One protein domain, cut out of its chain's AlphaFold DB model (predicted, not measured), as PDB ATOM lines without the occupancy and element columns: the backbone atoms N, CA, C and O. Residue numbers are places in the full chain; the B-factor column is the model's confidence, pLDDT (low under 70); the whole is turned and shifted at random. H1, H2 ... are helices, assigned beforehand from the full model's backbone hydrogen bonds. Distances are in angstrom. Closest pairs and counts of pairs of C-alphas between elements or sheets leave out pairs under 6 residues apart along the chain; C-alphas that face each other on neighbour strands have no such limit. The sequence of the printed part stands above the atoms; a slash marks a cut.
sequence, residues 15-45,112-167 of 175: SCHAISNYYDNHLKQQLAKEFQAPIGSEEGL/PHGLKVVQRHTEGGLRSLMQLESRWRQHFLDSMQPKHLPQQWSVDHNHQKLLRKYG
ATOM      1  N   SER A  15     301.429  16.367 555.650       96.94
ATOM      2  CA  SER A  15     302.400  17.113 556.460       96.94
ATOM      3  C   SER A  15     303.450  16.199 557.095       96.94
ATOM      4  O   SER A  15     304.643  16.458 556.953       96.94
ATOM      5  N   CYS A  16     303.040  15.092 557.722       96.56
ATOM      6  CA  CYS A  16     303.977  14.112 558.280       96.56
ATOM      7  C   CYS A  16     304.855  13.479 557.195       96.56
ATOM      8  O   CYS A  16     306.039  13.268 557.418       96.56
ATOM      9  N   HIS A  17     304.305  13.217 556.009       96.75
ATOM     10  CA  HIS A  17     305.066  12.698 554.877       96.75
ATOM     11  C   HIS A  17     306.127  13.696 554.385       96.75
ATOM     12  O   HIS A  17     307.251  13.300 554.090       96.75
ATOM     13  N   ALA A  18     305.808  14.993 554.325       97.62
ATOM     14  CA  ALA A  18     306.786  16.023 553.968       97.62
ATOM     15  C   ALA A  18     307.930  16.113 554.995       97.62
ATOM     16  O   ALA A  18     309.095  16.189 554.606       97.62
ATOM     17  N   ILE A  19     307.604  16.045 556.291       97.69
ATOM     18  CA  ILE A  19     308.591  16.043 557.382       97.69
ATOM     19  C   ILE A  19     309.458  14.775 557.335       97.69
ATOM     20  O   ILE A  19     310.680  14.882 557.393       97.69
ATOM     21  N   SER A  20     308.846  13.597 557.160       97.50
ATOM     22  CA  SER A  20     309.571  12.329 557.004       97.50
ATOM     23  C   SER A  20     310.558  12.425 555.850       97.50
ATOM     24  O   SER A  20     311.744  12.220 556.057       97.50
ATOM     25  N   ASN A  21     310.117  12.874 554.670       96.94
ATOM     26  CA  ASN A  21     311.002  13.017 553.512       96.94
ATOM     27  C   ASN A  21     312.176  13.972 553.757       96.94
ATOM     28  O   ASN A  21     313.268  13.745 553.232       96.94
ATOM     29  N   TYR A  22     311.972  15.043 554.530       97.62
ATOM     30  CA  TYR A  22     313.057  15.942 554.912       97.62
ATOM     31  C   TYR A  22     314.128  15.210 555.735       97.62
ATOM     32  O   TYR A  22     315.312  15.304 555.405       97.62
ATOM     33  N   TYR A  23     313.734  14.440 556.753       98.06
ATOM     34  CA  TYR A  23     314.669  13.653 557.564       98.06
ATOM     35  C   TYR A  23     315.271  12.469 556.805       98.06
ATOM     36  O   TYR A  23     316.487  12.272 556.855       98.06
ATOM     37  N   ASP A  24     314.470  11.774 556.000       97.31
ATOM     38  CA  ASP A  24     314.912  10.667 555.153       97.31
ATOM     39  C   ASP A  24     316.009  11.123 554.185       97.31
ATOM     40  O   ASP A  24     316.935  10.370 553.881       97.31
ATOM     41  N   ASN A  25     315.946  12.369 553.702       95.81
ATOM     42  CA  ASN A  25     317.003  12.938 552.871       95.81
ATOM     43  C   ASN A  25     318.327  13.091 553.631       95.81
ATOM     44  O   ASN A  25     319.376  12.868 553.030       95.81
ATOM     45  N   HIS A  26     318.315  13.391 554.932       96.38
ATOM     46  CA  HIS A  26     319.544  13.403 555.735       96.38
ATOM     47  C   HIS A  26     320.162  12.008 555.831       96.38
ATOM     48  O   HIS A  26     321.359  11.862 555.576       96.38
ATOM     49  N   LEU A  27     319.360  10.969 556.104       97.12
ATOM     50  CA  LEU A  27     319.862   9.590 556.129       97.12
ATOM     51  C   LEU A  27     320.362   9.145 554.745       97.12
ATOM     52  O   LEU A  27     321.444   8.570 554.640       97.12
ATOM     53  N   LYS A  28     319.646   9.470 553.661       96.00
ATOM     54  CA  LYS A  28     320.107   9.207 552.284       96.00
ATOM     55  C   LYS A  28     321.466   9.840 552.004       96.00
ATOM     56  O   LYS A  28     322.326   9.192 551.416       96.00
ATOM     57  N   GLN A  29     321.685  11.080 552.439       95.00
ATOM     58  CA  GLN A  29     322.969  11.765 552.266       95.00
ATOM     59  C   GLN A  29     324.090  11.139 553.109       95.00
ATOM     60  O   GLN A  29     325.235  11.088 552.659       95.00
ATOM     61  N   GLN A  30     323.788  10.620 554.301       95.81
ATOM     62  CA  GLN A  30     324.750   9.839 555.089       95.81
ATOM     63  C   GLN A  30     325.137   8.548 554.358       95.81
ATOM     64  O   GLN A  30     326.317   8.324 554.100       95.81
ATOM     65  N   LEU A  31     324.146   7.766 553.919       96.00
ATOM     66  CA  LEU A  31     324.363   6.540 553.144       96.00
ATOM     67  C   LEU A  31     325.130   6.819 551.841       96.00
ATOM     68  O   LEU A  31     325.993   6.038 551.450       96.00
ATOM     69  N   ALA A  32     324.868   7.951 551.183       94.00
ATOM     70  CA  ALA A  32     325.589   8.362 549.984       94.00
ATOM     71  C   ALA A  32     327.096   8.514 550.236       94.00
ATOM     72  O   ALA A  32     327.901   8.048 549.431       94.00
ATOM     73  N   LYS A  33     327.480   9.119 551.367       93.62
ATOM     74  CA  LYS A  33     328.889   9.272 551.760       93.62
ATOM     75  C   LYS A  33     329.505   7.943 552.185       93.62
ATOM     76  O   LYS A  33     330.581   7.601 551.707       93.62
ATOM     77  N   GLU A  34     328.815   7.190 553.038       94.38
ATOM     78  CA  GLU A  34     329.288   5.905 553.574       94.38
ATOM     79  C   GLU A  34     329.559   4.875 552.467       94.38
ATOM     80  O   GLU A  34     330.564   4.169 552.502       94.38
ATOM     81  N   PHE A  35     328.689   4.820 551.456       91.38
ATOM     82  CA  PHE A  35     328.714   3.785 550.418       91.38
ATOM     83  C   PHE A  35     329.191   4.285 549.053       91.38
ATOM     84  O   PHE A  35     329.105   3.550 548.066       91.38
ATOM     85  N   GLN A  36     329.708   5.519 548.987       90.25
ATOM     86  CA  GLN A  36     330.119   6.183 547.745       90.25
ATOM     87  C   GLN A  36     329.000   6.161 546.690       90.25
ATOM     88  O   GLN A  36     329.234   5.894 545.513       90.25
ATOM     89  N   ALA A  37     327.762   6.402 547.116       90.38
ATOM     90  CA  ALA A  37     326.563   6.396 546.285       90.38
ATOM     91  C   ALA A  37     325.989   7.817 546.172       90.38
ATOM     92  O   ALA A  37     324.977   8.103 546.812       90.38
ATOM     93  N   PRO A  38     326.638   8.727 545.424       84.75
ATOM     94  CA  PRO A  38     326.293  10.143 545.447       84.75
ATOM     95  C   PRO A  38     324.863  10.400 544.957       84.75
ATOM     96  O   PRO A  38     324.348   9.730 544.063       84.75
ATOM     97  N   ILE A  39     324.218  11.390 545.573       86.69
ATOM     98  CA  ILE A  39     322.886  11.876 545.207       86.69
ATOM     99  C   ILE A  39     323.050  13.290 544.666       86.69
ATOM    100  O   ILE A  39     323.647  14.132 545.331       86.69
ATOM    101  N   GLY A  40     322.489  13.554 543.486       80.50
ATOM    102  CA  GLY A  40     322.555  14.878 542.862       80.50
ATOM    103  C   GLY A  40     323.889  15.198 542.178       80.50
ATOM    104  O   GLY A  40     324.113  16.354 541.841       80.50
ATOM    105  N   SER A  41     324.762  14.207 541.969       79.69
ATOM    106  CA  SER A  41     325.898  14.311 541.044       79.69
ATOM    107  C   SER A  41     325.489  13.894 539.629       79.69
ATOM    108  O   SER A  41     324.481  13.206 539.456       79.69
ATOM    109  N   GLU A  42     326.292  14.254 538.623       77.06
ATOM    110  CA  GLU A  42     326.092  13.814 537.231       77.06
ATOM    111  C   GLU A  42     326.049  12.284 537.098       77.06
ATOM    112  O   GLU A  42     325.214  11.744 536.379       77.06
ATOM    113  N   GLU A  43     326.863  11.570 537.879       76.56
ATOM    114  CA  GLU A  43     326.860  10.100 537.969       76.56
ATOM    115  C   GLU A  43     325.494   9.535 538.400       76.56
ATOM    116  O   GLU A  43     325.107   8.433 538.009       76.56
ATOM    117  N   GLY A  44     324.747  10.296 539.205       80.25
ATOM    118  CA  GLY A  44     323.402   9.955 539.663       80.25
ATOM    119  C   GLY A  44     322.288  10.390 538.706       80.25
ATOM    120  O   GLY A  44     321.116  10.139 538.999       80.25
ATOM    121  N   LEU A  45     322.610  11.041 537.584       87.00
ATOM    122  CA  LEU A  45     321.636  11.430 536.569       87.00
ATOM    123  C   LEU A  45     321.461  10.309 535.548       87.00
ATOM    124  O   LEU A  45     322.411   9.867 534.907       87.00
ATOM    125  N   PRO A 112     321.392   3.702 540.057       90.56
ATOM    126  CA  PRO A 112     320.517   4.298 541.057       90.56
ATOM    127  C   PRO A 112     321.145   4.249 542.454       90.56
ATOM    128  O   PRO A 112     321.598   3.191 542.891       90.56
ATOM    129  N   HIS A 113     321.089   5.359 543.198       92.25
ATOM    130  CA  HIS A 113     321.620   5.448 544.567       92.25
ATOM    131  C   HIS A 113     321.196   4.258 545.443       92.25
ATOM    132  O   HIS A 113     322.039   3.585 546.031       92.25
ATOM    133  N   GLY A 114     319.890   3.963 545.487       92.12
ATOM    134  CA  GLY A 114     319.360   2.869 546.301       92.12
ATOM    135  C   GLY A 114     319.917   1.504 545.899       92.12
ATOM    136  O   GLY A 114     320.220   0.694 546.769       92.12
ATOM    137  N   LEU A 115     320.127   1.270 544.598       91.88
ATOM    138  CA  LEU A 115     320.743   0.036 544.112       91.88
ATOM    139  C   LEU A 115     322.194  -0.069 544.584       91.88
ATOM    140  O   LEU A 115     322.576  -1.105 545.121       91.88
ATOM    141  N   LYS A 116     322.976   1.011 544.461       92.62
ATOM    142  CA  LYS A 116     324.378   1.038 544.901       92.62
ATOM    143  C   LYS A 116     324.509   0.810 546.409       92.62
ATOM    144  O   LYS A 116     325.343   0.018 546.835       92.62
ATOM    145  N   VAL A 117     323.648   1.428 547.222       94.88
ATOM    146  CA  VAL A 117     323.619   1.196 548.679       94.88
ATOM    147  C   VAL A 117     323.305  -0.266 549.001       94.88
ATOM    148  O   VAL A 117     323.981  -0.864 549.837       94.88
ATOM    149  N   VAL A 118     322.312  -0.865 548.337       94.06
ATOM    150  CA  VAL A 118     321.957  -2.274 548.559       94.06
ATOM    151  C   VAL A 118     323.092  -3.201 548.116       94.06
ATOM    152  O   VAL A 118     323.447  -4.092 548.880       94.06
ATOM    153  N   GLN A 119     323.715  -2.960 546.955       92.94
ATOM    154  CA  GLN A 119     324.887  -3.706 546.469       92.94
ATOM    155  C   GLN A 119     325.989  -3.773 547.530       92.94
ATOM    156  O   GLN A 119     326.439  -4.866 547.871       92.94
ATOM    157  N   ARG A 120     326.341  -2.640 548.144       92.81
ATOM    158  CA  ARG A 120     327.354  -2.617 549.210       92.81
ATOM    159  C   ARG A 120     326.960  -3.443 550.432       92.81
ATOM    160  O   ARG A 120     327.804  -4.100 551.022       92.81
ATOM    161  N   HIS A 121     325.681  -3.467 550.803       92.00
ATOM    162  CA  HIS A 121     325.233  -4.306 551.917       92.00
ATOM    163  C   HIS A 121     325.186  -5.795 551.553       92.00
ATOM    164  O   HIS A 121     325.402  -6.630 552.427       92.00
ATOM    165  N   THR A 122     324.970  -6.153 550.281       91.19
ATOM    166  CA  THR A 122     325.007  -7.566 549.863       91.19
ATOM    167  C   THR A 122     326.377  -8.217 550.045       91.19
ATOM    168  O   THR A 122     326.426  -9.415 550.316       91.19
ATOM    169  N   GLU A 123     327.464  -7.435 550.011       89.12
ATOM    170  CA  GLU A 123     328.827  -7.897 550.329       89.12
ATOM    171  C   GLU A 123     328.925  -8.461 551.761       89.12
ATOM    172  O   GLU A 123     329.689  -9.387 552.013       89.12
ATOM    173  N   GLY A 124     328.113  -7.944 552.695       88.94
ATOM    174  CA  GLY A 124     328.018  -8.411 554.083       88.94
ATOM    175  C   GLY A 124     326.868  -9.392 554.351       88.94
ATOM    176  O   GLY A 124     326.518  -9.625 555.511       88.94
ATOM    177  N   GLY A 125     326.238  -9.927 553.301       91.50
ATOM    178  CA  GLY A 125     325.183 -10.936 553.397       91.50
ATOM    179  C   GLY A 125     323.886 -10.458 554.063       91.50
ATOM    180  O   GLY A 125     323.576  -9.265 554.148       91.50
ATOM    181  N   LEU A 126     323.092 -11.422 554.538       92.38
ATOM    182  CA  LEU A 126     321.757 -11.179 555.095       92.38
ATOM    183  C   LEU A 126     321.771 -10.238 556.313       92.38
ATOM    184  O   LEU A 126     320.897  -9.377 556.426       92.38
ATOM    185  N   ARG A 127     322.766 -10.360 557.203       92.19
ATOM    186  CA  ARG A 127     322.884  -9.510 558.403       92.19
ATOM    187  C   ARG A 127     323.125  -8.044 558.058       92.19
ATOM    188  O   ARG A 127     322.533  -7.173 558.685       92.19
ATOM    189  N   SER A 128     323.956  -7.772 557.058       93.00
ATOM    190  CA  SER A 128     324.221  -6.402 556.614       93.00
ATOM    191  C   SER A 128     322.959  -5.752 556.032       93.00
ATOM    192  O   SER A 128     322.605  -4.629 556.384       93.00
ATOM    193  N   LEU A 129     322.174  -6.487 555.240       93.12
ATOM    194  CA  LEU A 129     320.882  -5.981 554.757       93.12
ATOM    195  C   LEU A 129     319.861  -5.747 555.880       93.12
ATOM    196  O   LEU A 129     319.139  -4.751 555.848       93.12
ATOM    197  N   MET A 130     319.818  -6.627 556.884       94.12
ATOM    198  CA  MET A 130     319.001  -6.420 558.084       94.12
ATOM    199  C   MET A 130     319.403  -5.141 558.822       94.12
ATOM    200  O   MET A 130     318.535  -4.393 559.258       94.12
ATOM    201  N   GLN A 131     320.701  -4.844 558.918       94.81
ATOM    202  CA  GLN A 131     321.181  -3.595 559.516       94.81
ATOM    203  C   GLN A 131     320.721  -2.372 558.720       94.81
ATOM    204  O   GLN A 131     320.295  -1.389 559.324       94.81
ATOM    205  N   LEU A 132     320.749  -2.429 557.383       95.50
ATOM    206  CA  LEU A 132     320.216  -1.354 556.543       95.50
ATOM    207  C   LEU A 132     318.722  -1.119 556.811       95.50
ATOM    208  O   LEU A 132     318.305   0.022 557.009       95.50
ATOM    209  N   GLU A 133     317.922  -2.185 556.851       94.81
ATOM    210  CA  GLU A 133     316.490  -2.118 557.175       94.81
ATOM    211  C   GLU A 133     316.252  -1.541 558.580       94.81
ATOM    212  O   GLU A 133     315.453  -0.615 558.742       94.81
ATOM    213  N   SER A 134     316.980  -2.030 559.587       96.19
ATOM    214  CA  SER A 134     316.881  -1.524 560.958       96.19
ATOM    215  C   SER A 134     317.270  -0.058 561.066       96.19
ATOM    216  O   SER A 134     316.597   0.679 561.780       96.19
ATOM    217  N   ARG A 135     318.300   0.401 560.342       96.81
ATOM    218  CA  ARG A 135     318.679   1.823 560.316       96.81
ATOM    219  C   ARG A 135     317.539   2.696 559.811       96.81
ATOM    220  O   ARG A 135     317.260   3.719 560.424       96.81
ATOM    221  N   TRP A 136     316.857   2.283 558.746       96.44
ATOM    222  CA  TRP A 136     315.702   3.011 558.216       96.44
ATOM    223  C   TRP A 136     314.518   3.025 559.186       96.44
ATOM    224  O   TRP A 136     313.931   4.077 559.439       96.44
ATOM    225  N   ARG A 137     314.190   1.873 559.776       96.25
ATOM    226  CA  ARG A 137     313.108   1.756 560.762       96.25
ATOM    227  C   ARG A 137     313.391   2.567 562.031       96.25
ATOM    228  O   ARG A 137     312.510   3.279 562.505       96.25
ATOM    229  N   GLN A 138     314.614   2.504 562.553       97.50
ATOM    230  CA  GLN A 138     315.030   3.286 563.717       97.50
ATOM    231  C   GLN A 138     315.044   4.786 563.404       97.50
ATOM    232  O   GLN A 138     314.525   5.572 564.188       97.50
ATOM    233  N   HIS A 139     315.536   5.180 562.225       97.75
ATOM    234  CA  HIS A 139     315.505   6.571 561.778       97.75
ATOM    235  C   HIS A 139     314.088   7.151 561.785       97.75
ATOM    236  O   HIS A 139     313.893   8.273 562.253       97.75
ATOM    237  N   PHE A 140     313.094   6.389 561.320       96.69
ATOM    238  CA  PHE A 140     311.695   6.809 561.385       96.69
ATOM    239  C   PHE A 140     311.231   7.031 562.833       96.69
ATOM    240  O   PHE A 140     310.622   8.058 563.121       96.69
ATOM    241  N   LEU A 141     311.540   6.118 563.760       96.94
ATOM    242  CA  LEU A 141     311.188   6.294 565.176       96.94
ATOM    243  C   LEU A 141     311.822   7.552 565.776       96.94
ATOM    244  O   LEU A 141     311.123   8.349 566.404       96.94
ATOM    245  N   ASP A 142     313.121   7.735 565.549       98.06
ATOM    246  CA  ASP A 142     313.905   8.819 566.143       98.06
ATOM    247  C   ASP A 142     313.470  10.191 565.614       98.06
ATOM    248  O   ASP A 142     313.337  11.151 566.375       98.06
ATOM    249  N   SER A 143     313.227  10.286 564.303       97.69
ATOM    250  CA  SER A 143     312.900  11.548 563.632       97.69
ATOM    251  C   SER A 143     311.416  11.909 563.698       97.69
ATOM    252  O   SER A 143     311.085  13.088 563.840       97.69
ATOM    253  N   MET A 144     310.519  10.920 563.621       96.75
ATOM    254  CA  MET A 144     309.075  11.161 563.523       96.75
ATOM    255  C   MET A 144     308.331  11.020 564.849       96.75
ATOM    256  O   MET A 144     307.212  11.524 564.942       96.75
ATOM    257  N   GLN A 145     308.907  10.342 565.852       96.38
ATOM    258  CA  GLN A 145     308.290  10.087 567.167       96.38
ATOM    259  C   GLN A 145     306.784   9.750 567.064       96.38
ATOM    260  O   GLN A 145     305.923  10.460 567.603       96.38
ATOM    261  N   PRO A 146     306.430   8.703 566.297       94.94
ATOM    262  CA  PRO A 146     305.052   8.436 565.905       94.94
ATOM    263  C   PRO A 146     304.186   8.020 567.103       94.94
ATOM    264  O   PRO A 146     304.558   7.165 567.900       94.94
ATOM    265  N   LYS A 147     302.971   8.577 567.195       92.31
ATOM    266  CA  LYS A 147     302.042   8.330 568.318       92.31
ATOM    267  C   LYS A 147     301.114   7.124 568.132       92.31
ATOM    268  O   LYS A 147     300.472   6.697 569.085       92.31
ATOM    269  N   HIS A 148     301.004   6.613 566.906       91.12
ATOM    270  CA  HIS A 148     299.981   5.634 566.510       91.12
ATOM    271  C   HIS A 148     300.561   4.440 565.744       91.12
ATOM    272  O   HIS A 148     299.901   3.884 564.867       91.12
ATOM    273  N   LEU A 149     301.805   4.051 566.037       92.38
ATOM    274  CA  LEU A 149     302.348   2.822 565.461       92.38
ATOM    275  C   LEU A 149     301.571   1.592 565.958       92.38
ATOM    276  O   LEU A 149     301.128   1.574 567.111       92.38
ATOM    277  N   PRO A 150     301.425   0.546 565.123       90.75
ATOM    278  CA  PRO A 150     300.877  -0.726 565.573       90.75
ATOM    279  C   PRO A 150     301.649  -1.261 566.784       90.75
ATOM    280  O   PRO A 150     302.875  -1.220 566.805       90.75
ATOM    281  N   GLN A 151     300.946  -1.827 567.768       89.81
ATOM    282  CA  GLN A 151     301.556  -2.321 569.014       89.81
ATOM    283  C   GLN A 151     302.673  -3.355 568.779       89.81
ATOM    284  O   GLN A 151     303.612  -3.442 569.562       89.81
ATOM    285  N   GLN A 152     302.567  -4.145 567.708       90.81
ATOM    286  CA  GLN A 152     303.539  -5.181 567.344       90.81
ATOM    287  C   GLN A 152     304.592  -4.697 566.335       90.81
ATOM    288  O   GLN A 152     305.341  -5.511 565.787       90.81
ATOM    289  N   TRP A 153     304.634  -3.398 566.030       94.25
ATOM    290  CA  TRP A 153     305.657  -2.834 565.158       94.25
ATOM    291  C   TRP A 153     307.017  -2.882 565.858       94.25
ATOM    292  O   TRP A 153     307.152  -2.420 566.989       94.25
ATOM    293  N   SER A 154     308.029  -3.443 565.198       94.81
ATOM    294  CA  SER A 154     309.397  -3.490 565.718       94.81
ATOM    295  C   SER A 154     310.421  -3.244 564.615       94.81
ATOM    296  O   SER A 154     310.191  -3.543 563.441       94.81
ATOM    297  N   VAL A 155     311.575  -2.707 565.012       96.25
ATOM    298  CA  VAL A 155     312.694  -2.384 564.113       96.25
ATOM    299  C   VAL A 155     313.280  -3.643 563.465       96.25
ATOM    300  O   VAL A 155     313.638  -3.646 562.291       96.25
ATOM    301  N   ASP A 156     313.326  -4.737 564.211       95.25
ATOM    302  CA  ASP A 156     313.919  -6.027 563.851       95.25
ATOM    303  C   ASP A 156     312.873  -7.070 563.412       95.25
ATOM    304  O   ASP A 156     313.120  -8.282 563.445       95.25
ATOM    305  N   HIS A 157     311.679  -6.621 563.007       92.56
ATOM    306  CA  HIS A 157     310.602  -7.517 562.602       92.56
ATOM    307  C   HIS A 157     311.076  -8.524 561.542       92.56
ATOM    308  O   HIS A 157     311.723  -8.165 560.559       92.56
ATOM    309  N   ASN A 158     310.737  -9.801 561.749       91.56
ATOM    310  CA  ASN A 158     311.149 -10.965 560.952       91.56
ATOM    311  C   ASN A 158     312.648 -11.312 560.928       91.56
ATOM    312  O   ASN A 158     312.984 -12.354 560.358       91.56
ATOM    313  N   HIS A 159     313.543 -10.558 561.575       94.12
ATOM    314  CA  HIS A 159     314.991 -10.816 561.499       94.12
ATOM    315  C   HIS A 159     315.353 -12.224 561.966       94.12
ATOM    316  O   HIS A 159     315.912 -13.010 561.204       94.12
ATOM    317  N   GLN A 160     314.927 -12.607 563.173       93.56
ATOM    318  CA  GLN A 160     315.197 -13.945 563.717       93.56
ATOM    319  C   GLN A 160     314.620 -15.070 562.847       93.56
ATOM    320  O   GLN A 160     315.249 -16.112 562.668       93.56
ATOM    321  N   LYS A 161     313.420 -14.866 562.290       92.88
ATOM    322  CA  LYS A 161     312.765 -15.841 561.409       92.88
ATOM    323  C   LYS A 161     313.562 -16.037 560.120       92.88
ATOM    324  O   LYS A 161     313.728 -17.173 559.681       92.88
ATOM    325  N   LEU A 162     314.053 -14.952 559.525       92.00
ATOM    326  CA  LEU A 162     314.872 -14.989 558.316       92.00
ATOM    327  C   LEU A 162     316.225 -15.664 558.576       92.00
ATOM    328  O   LEU A 162     316.590 -16.553 557.812       92.00
ATOM    329  N   LEU A 163     316.908 -15.329 559.676       93.50
ATOM    330  CA  LEU A 163     318.177 -15.967 560.052       93.50
ATOM    331  C   LEU A 163     318.007 -17.475 560.275       93.50
ATOM    332  O   LEU A 163     318.778 -18.267 559.747       93.50
ATOM    333  N   ARG A 164     316.946 -17.904 560.974       93.62
ATOM    334  CA  ARG A 164     316.650 -19.339 561.153       93.62
ATOM    335  C   ARG A 164     316.365 -20.059 559.837       93.62
ATOM    336  O   ARG A 164     316.691 -21.232 559.710       93.62
ATOM    337  N   LYS A 165     315.710 -19.387 558.888       93.31
ATOM    338  CA  LYS A 165     315.300 -19.995 557.616       93.31
ATOM    339  C   LYS A 165     316.455 -20.118 556.625       93.31
ATOM    340  O   LYS A 165     316.509 -21.104 555.898       93.31
ATOM    341  N   TYR A 166     317.316 -19.110 556.554       91.25
ATOM    342  CA  TYR A 166     318.321 -18.994 555.496       91.25
ATOM    343  C   TYR A 166     319.768 -19.109 555.985       91.25
ATOM    344  O   TYR A 166     320.662 -19.272 555.160       91.25
ATOM    345  N   GLY A 167     319.994 -19.056 557.297       88.31
ATOM    346  CA  GLY A 167     321.328 -19.005 557.882       88.31
ATOM    347  C   GLY A 167     321.947 -17.608 557.837       88.31
ATOM    348  O   GLY A 167     321.454 -16.698 557.167       88.31
TER     349      GLY A 167
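This is residues 15 to 45 and 112 to 167 of the 175 residues of an uncharacterized protein of Mus musculus (UniProt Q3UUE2). Two long helices, H1 and H3, make a V; the shorter H2 lies between its open ends, making a flat triangle. From the V's narrow end a long link folds back to H4, beyond H3. The 87 printed residues hold H1, H2, H3 and H4 in that order and no named strand: all helix. The whole is flat, 42 by 38 by 16 A, and only just loose, close to compact, with a radius of gyration of the C-alphas of 14.8 A.

H1, residues 15 to 34, begins at C-alpha 15 (302.400, 17.113, 556.460) and spans 29.3 A. H2 is residues 113 to 122, 14.5 A. H3, residues 125 to 144, spans 29.2 A. H4, residues 159 to 166, 10.7 A, ends at C-alpha 166 (318.321, -18.994, 555.496).

H1 touches H3's residues 139 to 144, opposite ways at a steep tilt of 41 degrees; the closest C-alphas, Ser 20 and Met 144, are 6.6 A apart. With residues 31 to 32 alone, H1 only just touches H2, with 3 pairs of C-alphas within 8 A; the closest are Leu 31 and Val 117, 7.0 A. H2 touches H3's residues 128 to 132, closest at C-alphas 121 and 128, 5.2 A. H4 is close to H3 but not clearly touching, and apart from H1 and H2. Every O i to N i+4 pair is within hydrogen-bond range in H2, H3 and H4, and 15 of 16 in H1.

Residues 46 to 111 are not printed; C-alphas 45 and 112 are 8.5 A apart across the cut. The link from H3 to H4 is long. No printed residue is under pLDDT 70.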